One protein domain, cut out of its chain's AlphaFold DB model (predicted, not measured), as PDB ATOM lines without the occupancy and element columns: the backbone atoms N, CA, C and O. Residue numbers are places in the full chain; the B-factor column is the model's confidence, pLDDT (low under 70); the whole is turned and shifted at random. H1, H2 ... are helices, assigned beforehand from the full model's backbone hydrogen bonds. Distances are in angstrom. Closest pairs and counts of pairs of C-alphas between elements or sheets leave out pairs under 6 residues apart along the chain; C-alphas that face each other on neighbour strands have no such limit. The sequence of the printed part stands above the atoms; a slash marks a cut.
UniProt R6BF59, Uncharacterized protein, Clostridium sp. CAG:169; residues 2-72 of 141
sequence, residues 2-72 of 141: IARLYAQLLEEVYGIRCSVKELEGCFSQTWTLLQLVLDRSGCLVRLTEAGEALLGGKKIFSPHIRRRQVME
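Overview. This is residues 2 to 72 of the 141 residues of an uncharacterized protein of Clostridium sp. CAG:169 (UniProt R6BF59). What is the picture? Long H2 has H1 making a corner at its beginning and H3 near its other end, a loose zigzag; unnamed residues 55 to 72 fold back from H3 toward H2's end. What are its measures? The 71 printed residues, with named helices H1, H2, H3 in that order, are all helix in class and loose, radius of gyration of the C-alphas 15.8 A, spanning 44 by 26 by 20 A.

Along the chain. Where is the longest helix? H2, residues 20 to 37, runs 25.5 A from C-alpha 20 at (19.734, -46.028, 23.769). Where are the others? H1 is residues 2 to 14, 17.4 A; H3 is residues 43 to 54, 16.9 A, ending at (42.574, -35.514, 40.760).

Arrangement. How does H1 meet H2? They touch through residues 3 to 7 and 20 to 24 alone, about perpendicular at 75 degrees; the closest C-alphas, of Ala 3 and Leu 23, are 5.7 A apart. And H3? It is close to but not clearly touching H2, closest C-alphas Leu 36 and Leu 44 at 6.3 A, a steep tilt of 58 degrees, opposite ways; H1 and H3 are apart. Are the backbones whole? In H1, H2 and H3 every O i to N i+4 pair is within hydrogen-bond range.

Size, cuts and confidence. How large is it? The farthest C-alphas, Glu 12 and Met 71, are 44.6 A apart. Any cut or long link? The printed part has no cut, and both links are tight. Where is confidence low? The pLDDT is under 70 at residues 36 to 46, 49 and 56 to 70.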
ATOM      1  N   ILE A   2      18.282 -55.088  25.647       79.50
ATOM      2  CA  ILE A   2      17.588 -54.631  26.869       79.50
ATOM      3  C   ILE A   2      17.434 -53.097  26.934       79.50
ATOM      4  O   ILE A   2      16.339 -52.609  27.175       79.50
ATOM      5  N   ALA A   3      18.477 -52.320  26.620       80.38
ATOM      6  CA  ALA A   3      18.393 -50.851  26.631       80.38
ATOM      7  C   ALA A   3      17.348 -50.276  25.654       80.38
ATOM      8  O   ALA A   3      16.732 -49.257  25.941       80.38
ATOM      9  N   ARG A   4      17.098 -50.949  24.521       82.94
ATOM     10  CA  ARG A   4      16.049 -50.541  23.570       82.94
ATOM     11  C   ARG A   4      14.649 -50.792  24.128       82.94
ATOM     12  O   ARG A   4      13.781 -49.951  23.952       82.94
ATOM     13  N   LEU A   5      14.463 -51.909  24.834       86.44
ATOM     14  CA  LEU A   5      13.209 -52.222  25.522       86.44
ATOM     15  C   LEU A   5      12.896 -51.175  26.602       86.44
ATOM     16  O   LEU A   5      11.777 -50.681  26.667       86.44
ATOM     17  N   TYR A   6      13.892 -50.795  27.409       84.38
ATOM     18  CA  TYR A   6      13.720 -49.760  28.434       84.38
ATOM     19  C   TYR A   6      13.452 -48.374  27.847       84.38
ATOM     20  O   TYR A   6      12.621 -47.657  28.392       84.38
ATOM     21  N   ALA A   7      14.102 -48.007  26.737       86.12
ATOM     22  CA  ALA A   7      13.821 -46.744  26.053       86.12
ATOM     23  C   ALA A   7      12.346 -46.653  25.641       86.12
ATOM     24  O   ALA A   7      11.701 -45.638  25.881       86.12
ATOM     25  N   GLN A   8      11.808 -47.744  25.093       85.69
ATOM     26  CA  GLN A   8      10.417 -47.807  24.661       85.69
ATOM     27  C   GLN A   8       9.434 -47.801  25.843       85.69
ATOM     28  O   GLN A   8       8.451 -47.073  25.809       85.69
ATOM     29  N   LEU A   9       9.727 -48.532  26.924       86.81
ATOM     30  CA  LEU A   9       8.919 -48.515  28.153       86.81
ATOM     31  C   LEU A   9       8.877 -47.133  28.819       86.81
ATOM     32  O   LEU A   9       7.824 -46.703  29.287       86.81
ATOM     33  N   LEU A  10      10.017 -46.441  28.879       85.69
ATOM     34  CA  LEU A  10      10.105 -45.098  29.455       85.69
ATOM     35  C   LEU A  10       9.343 -44.068  28.616       85.69
ATOM     36  O   LEU A  10       8.711 -43.177  29.180       85.69
ATOM     37  N   GLU A  11       9.352 -44.219  27.292       88.69
ATOM     38  CA  GLU A  11       8.574 -43.362  26.402       88.69
ATOM     39  C   GLU A  11       7.069 -43.657  26.499       88.69
ATOM     40  O   GLU A  11       6.286 -42.726  26.665       88.69
ATOM     41  N   GLU A  12       6.649 -44.925  26.467       86.25
ATOM     42  CA  GLU A  12       5.224 -45.294  26.462       86.25
ATOM     43  C   GLU A  12       4.528 -45.092  27.818       86.25
ATOM     44  O   GLU A  12       3.383 -44.646  27.852       86.25
ATOM     45  N   VAL A  13       5.188 -45.408  28.937       87.00
ATOM     46  CA  VAL A  13       4.558 -45.368  30.274       87.00
ATOM     47  C   VAL A  13       4.743 -44.014  30.954       87.00
ATOM     48  O   VAL A  13       3.843 -43.543  31.646       87.00
ATOM     49  N   TYR A  14       5.908 -43.390  30.768       79.62
ATOM     50  CA  TYR A  14       6.293 -42.177  31.496       79.62
ATOM     51  C   TYR A  14       6.462 -40.947  30.593       79.62
ATOM     52  O   TYR A  14       6.679 -39.851  31.105       79.62
ATOM     53  N   GLY A  15       6.375 -41.092  29.263       84.44
ATOM     54  CA  GLY A  15       6.562 -39.988  28.316       84.44
ATOM     55  C   GLY A  15       8.004 -39.472  28.224       84.44
ATOM     56  O   GLY A  15       8.232 -38.381  27.701       84.44
ATOM     57  N   ILE A  16       8.989 -40.217  28.739       83.88
ATOM     58  CA  ILE A  16      10.386 -39.774  28.815       83.88
ATOM     59  C   ILE A  16      11.164 -40.294  27.605       83.88
ATOM     60  O   ILE A  16      11.389 -41.494  27.458       83.88
ATOM     61  N   ARG A  17      11.657 -39.377  26.766       84.00
ATOM     62  CA  ARG A  17      12.515 -39.714  25.623       84.00
ATOM     63  C   ARG A  17      13.975 -39.819  26.043       84.00
ATOM     64  O   ARG A  17      14.588 -38.820  26.406       84.00
ATOM     65  N   CYS A  18      14.527 -41.022  25.935       81.25
ATOM     66  CA  CYS A  18      15.918 -41.324  26.277       81.25
ATOM     67  C   CYS A  18      16.614 -41.977  25.082       81.25
ATOM     68  O   CYS A  18      16.036 -42.845  24.422       81.25
ATOM     69  N   SER A  19      17.874 -41.630  24.815       88.69
ATOM     70  CA  SER A  19      18.642 -42.349  23.801       88.69
ATOM     71  C   SER A  19      19.109 -43.711  24.327       88.69
ATOM     72  O   SER A  19      19.416 -43.898  25.504       88.69
ATOM     73  N   VAL A  20      19.230 -44.686  23.423       85.19
ATOM     74  CA  VAL A  20      19.734 -46.028  23.769       85.19
ATOM     75  C   VAL A  20      21.153 -45.955  24.350       85.19
ATOM     76  O   VAL A  20      21.471 -46.708  25.266       85.19
ATOM     77  N   LYS A  21      21.984 -45.020  23.866       84.75
ATOM     78  CA  LYS A  21      23.349 -44.803  24.369       84.75
ATOM     79  C   LYS A  21      23.369 -44.283  25.806       84.75
ATOM     80  O   LYS A  21      24.212 -44.719  26.581       84.75
ATOM     81  N   GLU A  22      22.460 -43.378  26.165       81.19
ATOM     82  CA  GLU A  22      22.341 -42.895  27.546       81.19
ATOM     83  C   GLU A  22      21.937 -44.030  28.482       81.19
ATOM     84  O   GLU A  22      22.556 -44.202  29.524       81.19
ATOM     85  N   LEU A  23      20.979 -44.868  28.076       84.75
ATOM     86  CA  LEU A  23      20.569 -46.030  28.867       84.75
ATOM     87  C   LEU A  23      21.695 -47.052  29.038       84.75
ATOM     88  O   LEU A  23      21.917 -47.537  30.144       84.75
ATOM     89  N   GLU A  24      22.439 -47.361  27.974       86.62
ATOM     90  CA  GLU A  24      23.624 -48.226  28.057       86.62
ATOM     91  C   GLU A  24      24.690 -47.636  28.993       86.62
ATOM     92  O   GLU A  24      25.259 -48.359  29.815       86.62
ATOM     93  N   GLY A  25      24.895 -46.316  28.934       82.38
ATOM     94  CA  GLY A  25      25.736 -45.577  29.872       82.38
ATOM     95  C   GLY A  25      25.260 -45.719  31.318       82.38
ATOM     96  O   GLY A  25      26.060 -46.067  32.185       82.38
ATOM     97  N   CYS A  26      23.962 -45.545  31.575       80.06
ATOM     98  CA  CYS A  26      23.363 -45.696  32.900       80.06
ATOM     99  C   CYS A  26      23.569 -47.105  33.463       80.06
ATOM    100  O   CYS A  26      23.944 -47.241  34.625       80.06
ATOM    101  N   PHE A  27      23.382 -48.161  32.664       82.06
ATOM    102  CA  PHE A  27      23.630 -49.533  33.123       82.06
ATOM    103  C   PHE A  27      25.097 -49.756  33.484       82.06
ATOM    104  O   PHE A  27      25.386 -50.319  34.540       82.06
ATOM    105  N   SER A  28      26.022 -49.283  32.646       81.12
ATOM    106  CA  SER A  28      27.453 -49.399  32.933       81.12
ATOM    107  C   SER A  28      27.837 -48.632  34.199       81.12
ATOM    108  O   SER A  28      28.549 -49.171  35.041       81.12
ATOM    109  N   GLN A  29      27.346 -47.402  34.360       76.81
ATOM    110  CA  GLN A  29      27.587 -46.581  35.547       76.81
ATOM    111  C   GLN A  29      26.986 -47.221  36.803       76.81
ATOM    112  O   GLN A  29      27.648 -47.289  37.835       76.81
ATOM    113  N   THR A  30      25.768 -47.756  36.707       77.00
ATOM    114  CA  THR A  30      25.087 -48.455  37.808       77.00
ATOM    115  C   THR A  30      25.851 -49.707  38.223       77.00
ATOM    116  O   THR A  30      25.996 -49.977  39.412       77.00
ATOM    117  N   TRP A  31      26.385 -50.457  37.261       78.75
ATOM    118  CA  TRP A  31      27.207 -51.626  37.546       78.75
ATOM    119  C   TRP A  31      28.506 -51.252  38.267       78.75
ATOM    120  O   TRP A  31      28.855 -51.872  39.272       78.75
ATOM    121  N   THR A  32      29.189 -50.200  37.810       74.69
ATOM    122  CA  THR A  32      30.368 -49.659  38.496       74.69
ATOM    123  C   THR A  32      30.028 -49.209  39.916       74.69
ATOM    124  O   THR A  32      30.735 -49.569  40.854       74.69
ATOM    125  N   LEU A  33      28.915 -48.495  40.104       70.44
ATOM    126  CA  LEU A  33      28.432 -48.096  41.428       70.44
ATOM    127  C   LEU A  33      28.175 -49.310  42.326       70.44
ATOM    128  O   LEU A  33      28.617 -49.323  43.470       70.44
ATOM    129  N   LEU A  34      27.531 -50.358  41.807       72.00
ATOM    130  CA  LEU A  34      27.264 -51.587  42.555       72.00
ATOM    131  C   LEU A  34      28.563 -52.265  43.020       72.00
ATOM    132  O   LEU A  34      28.666 -52.683  44.171       72.00
ATOM    133  N   GLN A  35      29.570 -52.346  42.147       70.69
ATOM    134  CA  GLN A  35      30.876 -52.913  42.496       70.69
ATOM    135  C   GLN A  35      31.592 -52.095  43.576       70.69
ATOM    136  O   GLN A  35      32.197 -52.673  44.476       70.69
ATOM    137  N   LEU A  36      31.489 -50.766  43.520       66.88
ATOM    138  CA  LEU A  36      32.049 -49.879  44.539       66.88
ATOM    139  C   LEU A  36      31.316 -50.005  45.884       66.88
ATOM    140  O   LEU A  36      31.960 -50.038  46.929       66.88
ATOM    141  N   VAL A  37      29.986 -50.126  45.870       64.94
ATOM    142  CA  VAL A  37      29.158 -50.339  47.074       64.94
ATOM    143  C   VAL A  37      29.490 -51.669  47.755       64.94
ATOM    144  O   VAL A  37      29.485 -51.756  48.982       64.94
ATOM    145  N   LEU A  38      29.754 -52.712  46.963       67.06
ATOM    146  CA  LEU A  38      30.024 -54.068  47.441       67.06
ATOM    147  C   LEU A  38      31.507 -54.327  47.753       67.06
ATOM    148  O   LEU A  38      31.857 -55.459  48.102       67.06
ATOM    149  N   ASP A  39      32.384 -53.321  47.652       66.38
ATOM    150  CA  ASP A  39      33.810 -53.488  47.931       66.38
ATOM    151  C   ASP A  39      34.071 -53.801  49.411       66.38
ATOM    152  O   ASP A  39      34.237 -52.932  50.267       66.38
ATOM    153  N   ARG A  40      34.173 -55.097  49.706       58.19
ATOM    154  CA  ARG A  40      34.460 -55.627  51.041       58.19
ATOM    155  C   ARG A  40      35.863 -55.262  51.542       58.19
ATOM    156  O   ARG A  40      36.095 -55.287  52.751       58.19
ATOM    157  N   SER A  41      36.800 -54.966  50.638       68.38
ATOM    158  CA  SER A  41      38.201 -54.676  50.971       68.38
ATOM    159  C   SER A  41      38.442 -53.205  51.324       68.38
ATOM    160  O   SER A  41      39.353 -52.900  52.094       68.38
ATOM    161  N   GLY A  42      37.608 -52.299  50.803       64.56
ATOM    162  CA  GLY A  42      37.749 -50.852  50.960       64.56
ATOM    163  C   GLY A  42      38.843 -50.223  50.084       64.56
ATOM    164  O   GLY A  42      39.099 -49.024  50.202       64.56
ATOM    165  N   CYS A  43      39.512 -51.001  49.227       69.75
ATOM    166  CA  CYS A  43      40.563 -50.510  48.337       69.75
ATOM    167  C   CYS A  43      40.011 -49.646  47.199       69.75
ATOM    168  O   CYS A  43      40.615 -48.628  46.863       69.75
ATOM    169  N   LEU A  44      38.867 -50.019  46.623       68.94
ATOM    170  CA  LEU A  44      38.251 -49.269  45.531       68.94
ATOM    171  C   LEU A  44      37.777 -47.896  46.005       68.94
ATOM    172  O   LEU A  44      37.908 -46.934  45.260       68.94
ATOM    173  N   VAL A  45      37.339 -47.788  47.262       68.12
ATOM    174  CA  VAL A  45      36.961 -46.514  47.901       68.12
ATOM    175  C   VAL A  45      38.123 -45.524  47.917       68.12
ATOM    176  O   VAL A  45      37.965 -44.363  47.558       68.12
ATOM    177  N   ARG A  46      39.323 -45.986  48.284       68.12
ATOM    178  CA  ARG A  46      40.516 -45.124  48.313       68.12
ATOM    179  C   ARG A  46      40.933 -44.684  46.912       68.12
ATOM    180  O   ARG A  46      41.389 -43.559  46.731       68.12
ATOM    181  N   LEU A  47      40.787 -45.568  45.925       72.94
ATOM    182  CA  LEU A  47      41.114 -45.261  44.534       72.94
ATOM    183  C   LEU A  47      40.112 -44.284  43.914       72.94
ATOM    184  O   LEU A  47      40.527 -43.399  43.168       72.94
ATOM    185  N   THR A  48      38.821 -44.400  44.229       71.56
ATOM    186  CA  THR A  48      37.808 -43.449  43.754       71.56
ATOM    187  C   THR A  48      37.960 -42.089  44.414       71.56
ATOM    188  O   THR A  48      37.928 -41.092  43.705       71.56
ATOM    189  N   GLU A  49      38.219 -42.024  45.723       69.94
ATOM    190  CA  GLU A  49      38.513 -40.760  46.414       69.94
ATOM    191  C   GLU A  49      39.758 -40.070  45.831       69.94
ATOM    192  O   GLU A  49      39.735 -38.868  45.562       69.94
ATOM    193  N   ALA A  50      40.827 -40.828  45.552       72.25
ATOM    194  CA  ALA A  50      42.025 -40.301  44.898       72.25
ATOM    195  C   ALA A  50      41.752 -39.838  43.455       72.25
ATOM    196  O   ALA A  50      42.224 -38.777  43.042       72.25
ATOM    197  N   GLY A  51      40.966 -40.602  42.691       73.88
ATOM    198  CA  GLY A  51      40.563 -40.242  41.332       73.88
ATOM    199  C   GLY A  51      39.700 -38.978  41.285       73.88
ATOM    200  O   GLY A  51      39.923 -38.105  40.450       73.88
ATOM    201  N   GLU A  52      38.756 -38.831  42.213       75.56
ATOM    202  CA  GLU A  52      37.910 -37.638  42.333       75.56
ATOM    203  C   GLU A  52      38.699 -36.404  42.775       75.56
ATOM    204  O   GLU A  52      38.449 -35.305  42.275       75.56
ATOM    205  N   ALA A  53      39.680 -36.571  43.669       73.75
ATOM    206  CA  ALA A  53      40.582 -35.494  44.064       73.75
ATOM    207  C   ALA A  53      41.400 -34.976  42.868       73.75
ATOM    208  O   ALA A  53      41.543 -33.765  42.698       73.75
ATOM    209  N   LEU A  54      41.865 -35.875  41.994       73.75
ATOM    210  CA  LEU A  54      42.574 -35.514  40.760       73.75
ATOM    211  C   LEU A  54      41.662 -34.848  39.714       73.75
ATOM    212  O   LEU A  54      42.123 -34.001  38.954       73.75
ATOM    213  N   LEU A  55      40.370 -35.188  39.691       73.44
ATOM    214  CA  LEU A  55      39.365 -34.615  38.782       73.44
ATOM    215  C   LEU A  55      38.736 -33.301  39.292       73.44
ATOM    216  O   LEU A  55      37.771 -32.809  38.704       73.44
ATOM    217  N   GLY A  56      39.270 -32.711  40.364       63.75
ATOM    218  CA  GLY A  56      38.818 -31.414  40.875       63.75
ATOM    219  C   GLY A  56      37.657 -31.486  41.870       63.75
ATOM    220  O   GLY A  56      36.865 -30.552  41.959       63.75
ATOM    221  N   GLY A  57      37.537 -32.581  42.627       56.97
ATOM    222  CA  GLY A  57      36.722 -32.635  43.846       56.97
ATOM    223  C   GLY A  57      35.218 -32.815  43.640       56.97
ATOM    224  O   GLY A  57      34.454 -32.720  44.604       56.97
ATOM    225  N   LYS A  58      34.760 -33.105  42.417       55.56
ATOM    226  CA  LYS A  58      33.367 -33.508  42.197       55.56
ATOM    227  C   LYS A  58      33.187 -34.932  42.726       55.56
ATOM    228  O   LYS A  58      33.571 -35.894  42.068       55.56
ATOM    229  N   LYS A  59      32.612 -35.040  43.925       62.09
ATOM    230  CA  LYS A  59      32.223 -36.290  44.596       62.09
ATOM    231  C   LYS A  59      31.071 -36.978  43.849       62.09
ATOM    232  O   LYS A  59      29.933 -36.947  44.303       62.09
ATOM    233  N   ILE A  60      31.338 -37.497  42.654       63.94
ATOM    234  CA  ILE A  60      30.327 -38.079  41.754       63.94
ATOM    235  C   ILE A  60      30.012 -39.526  42.156       63.94
ATOM    236  O   ILE A  60      28.874 -39.971  42.056       63.94
ATOM    237  N   PHE A  61      31.013 -40.260  42.629       61.56
ATOM    238  CA  PHE A  61      30.945 -41.679  42.954       61.56
ATOM    239  C   PHE A  61      31.051 -41.923  44.459       61.56
ATOM    240  O   PHE A  61      30.330 -42.773  44.978       61.56
ATOM    241  N   SER A  62      31.894 -41.167  45.173       61.56
ATOM    242  CA  SER A  62      32.126 -41.346  46.616       61.56
ATOM    243  C   SER A  62      30.882 -41.290  47.523       61.56
ATOM    244  O   SER A  62      30.875 -42.047  48.497       61.56
ATOM    245  N   PRO A  63      29.807 -40.516  47.244       63.38
ATOM    246  CA  PRO A  63      28.608 -40.515  48.091       63.38
ATOM    247  C   PRO A  63      27.845 -41.842  48.071       63.38
ATOM    248  O   PRO A  63      27.135 -42.168  49.019       63.38
ATOM    249  N   HIS A  64      27.973 -42.610  46.989       61.69
ATOM    250  CA  HIS A  64      27.257 -43.869  46.809       61.69
ATOM    251  C   HIS A  64      28.006 -45.062  47.400       61.69
ATOM    252  O   HIS A  64      27.437 -46.142  47.522       61.69
ATOM    253  N   ILE A  65      29.271 -44.895  47.781       63.84
ATOM    254  CA  ILE A  65      30.083 -45.983  48.312       63.84
ATOM    255  C   ILE A  65      29.799 -46.149  49.803       63.84
ATOM    256  O   ILE A  65      30.020 -45.245  50.611       63.84
ATOM    257  N   ARG A  66      29.358 -47.347  50.196       60.81
ATOM    258  CA  ARG A  66      29.155 -47.685  51.603       60.81
ATOM    259  C   ARG A  66      30.506 -47.782  52.314       60.81
ATOM    260  O   ARG A  66      31.241 -48.754  52.156       60.81
ATOM    261  N   ARG A  67      30.830 -46.777  53.126       63.53
ATOM    262  CA  ARG A  67      32.050 -46.785  53.941       63.53
ATOM    263  C   ARG A  67      31.976 -47.869  55.014       63.53
ATOM    264  O   ARG A  67      30.925 -48.109  55.606       63.53
ATOM    265  N   ARG A  68      33.116 -48.512  55.284       64.12
ATOM    266  CA  ARG A  68      33.241 -49.565  56.309       64.12
ATOM    267  C   ARG A  68      32.973 -49.039  57.721       64.12
ATOM    268  O   ARG A  68      32.497 -49.788  58.568       64.12
ATOM    269  N   GLN A  69      33.298 -47.776  57.966       62.56
ATOM    270  CA  GLN A  69      33.000 -47.059  59.198       62.56
ATOM    271  C   GLN A  69      32.517 -45.661  58.823       62.56
ATOM    272  O   GLN A  69      33.066 -45.050  57.904       62.56
ATOM    273  N   VAL A  70      31.486 -45.182  59.514       67.62
ATOM    274  CA  VAL A  70      31.041 -43.794  59.398       67.62
ATOM    275  C   VAL A  70      31.797 -42.999  60.450       67.62
ATOM    276  O   VAL A  70      31.771 -43.370  61.622       67.62
ATOM    277  N   MET A  71      32.541 -41.988  60.007       71.94
ATOM    278  CA  MET A  71      33.324 -41.114  60.888       71.94
ATOM    279  C   MET A  71      32.592 -39.802  61.159       71.94
ATOM    280  O   MET A  71      32.934 -39.089  62.094       71.94
ATOM    281  N   GLU A  72      31.598 -39.489  60.335       80.88
ATOM    282  CA  GLU A  72      30.719 -38.349  60.504       80.88
ATOM    283  C   GLU A  72      29.793 -38.521  61.704       80.88
ATOM    284  O   GLU A  72      29.303 -39.618  61.993       80.88
TER     285      GLU A  72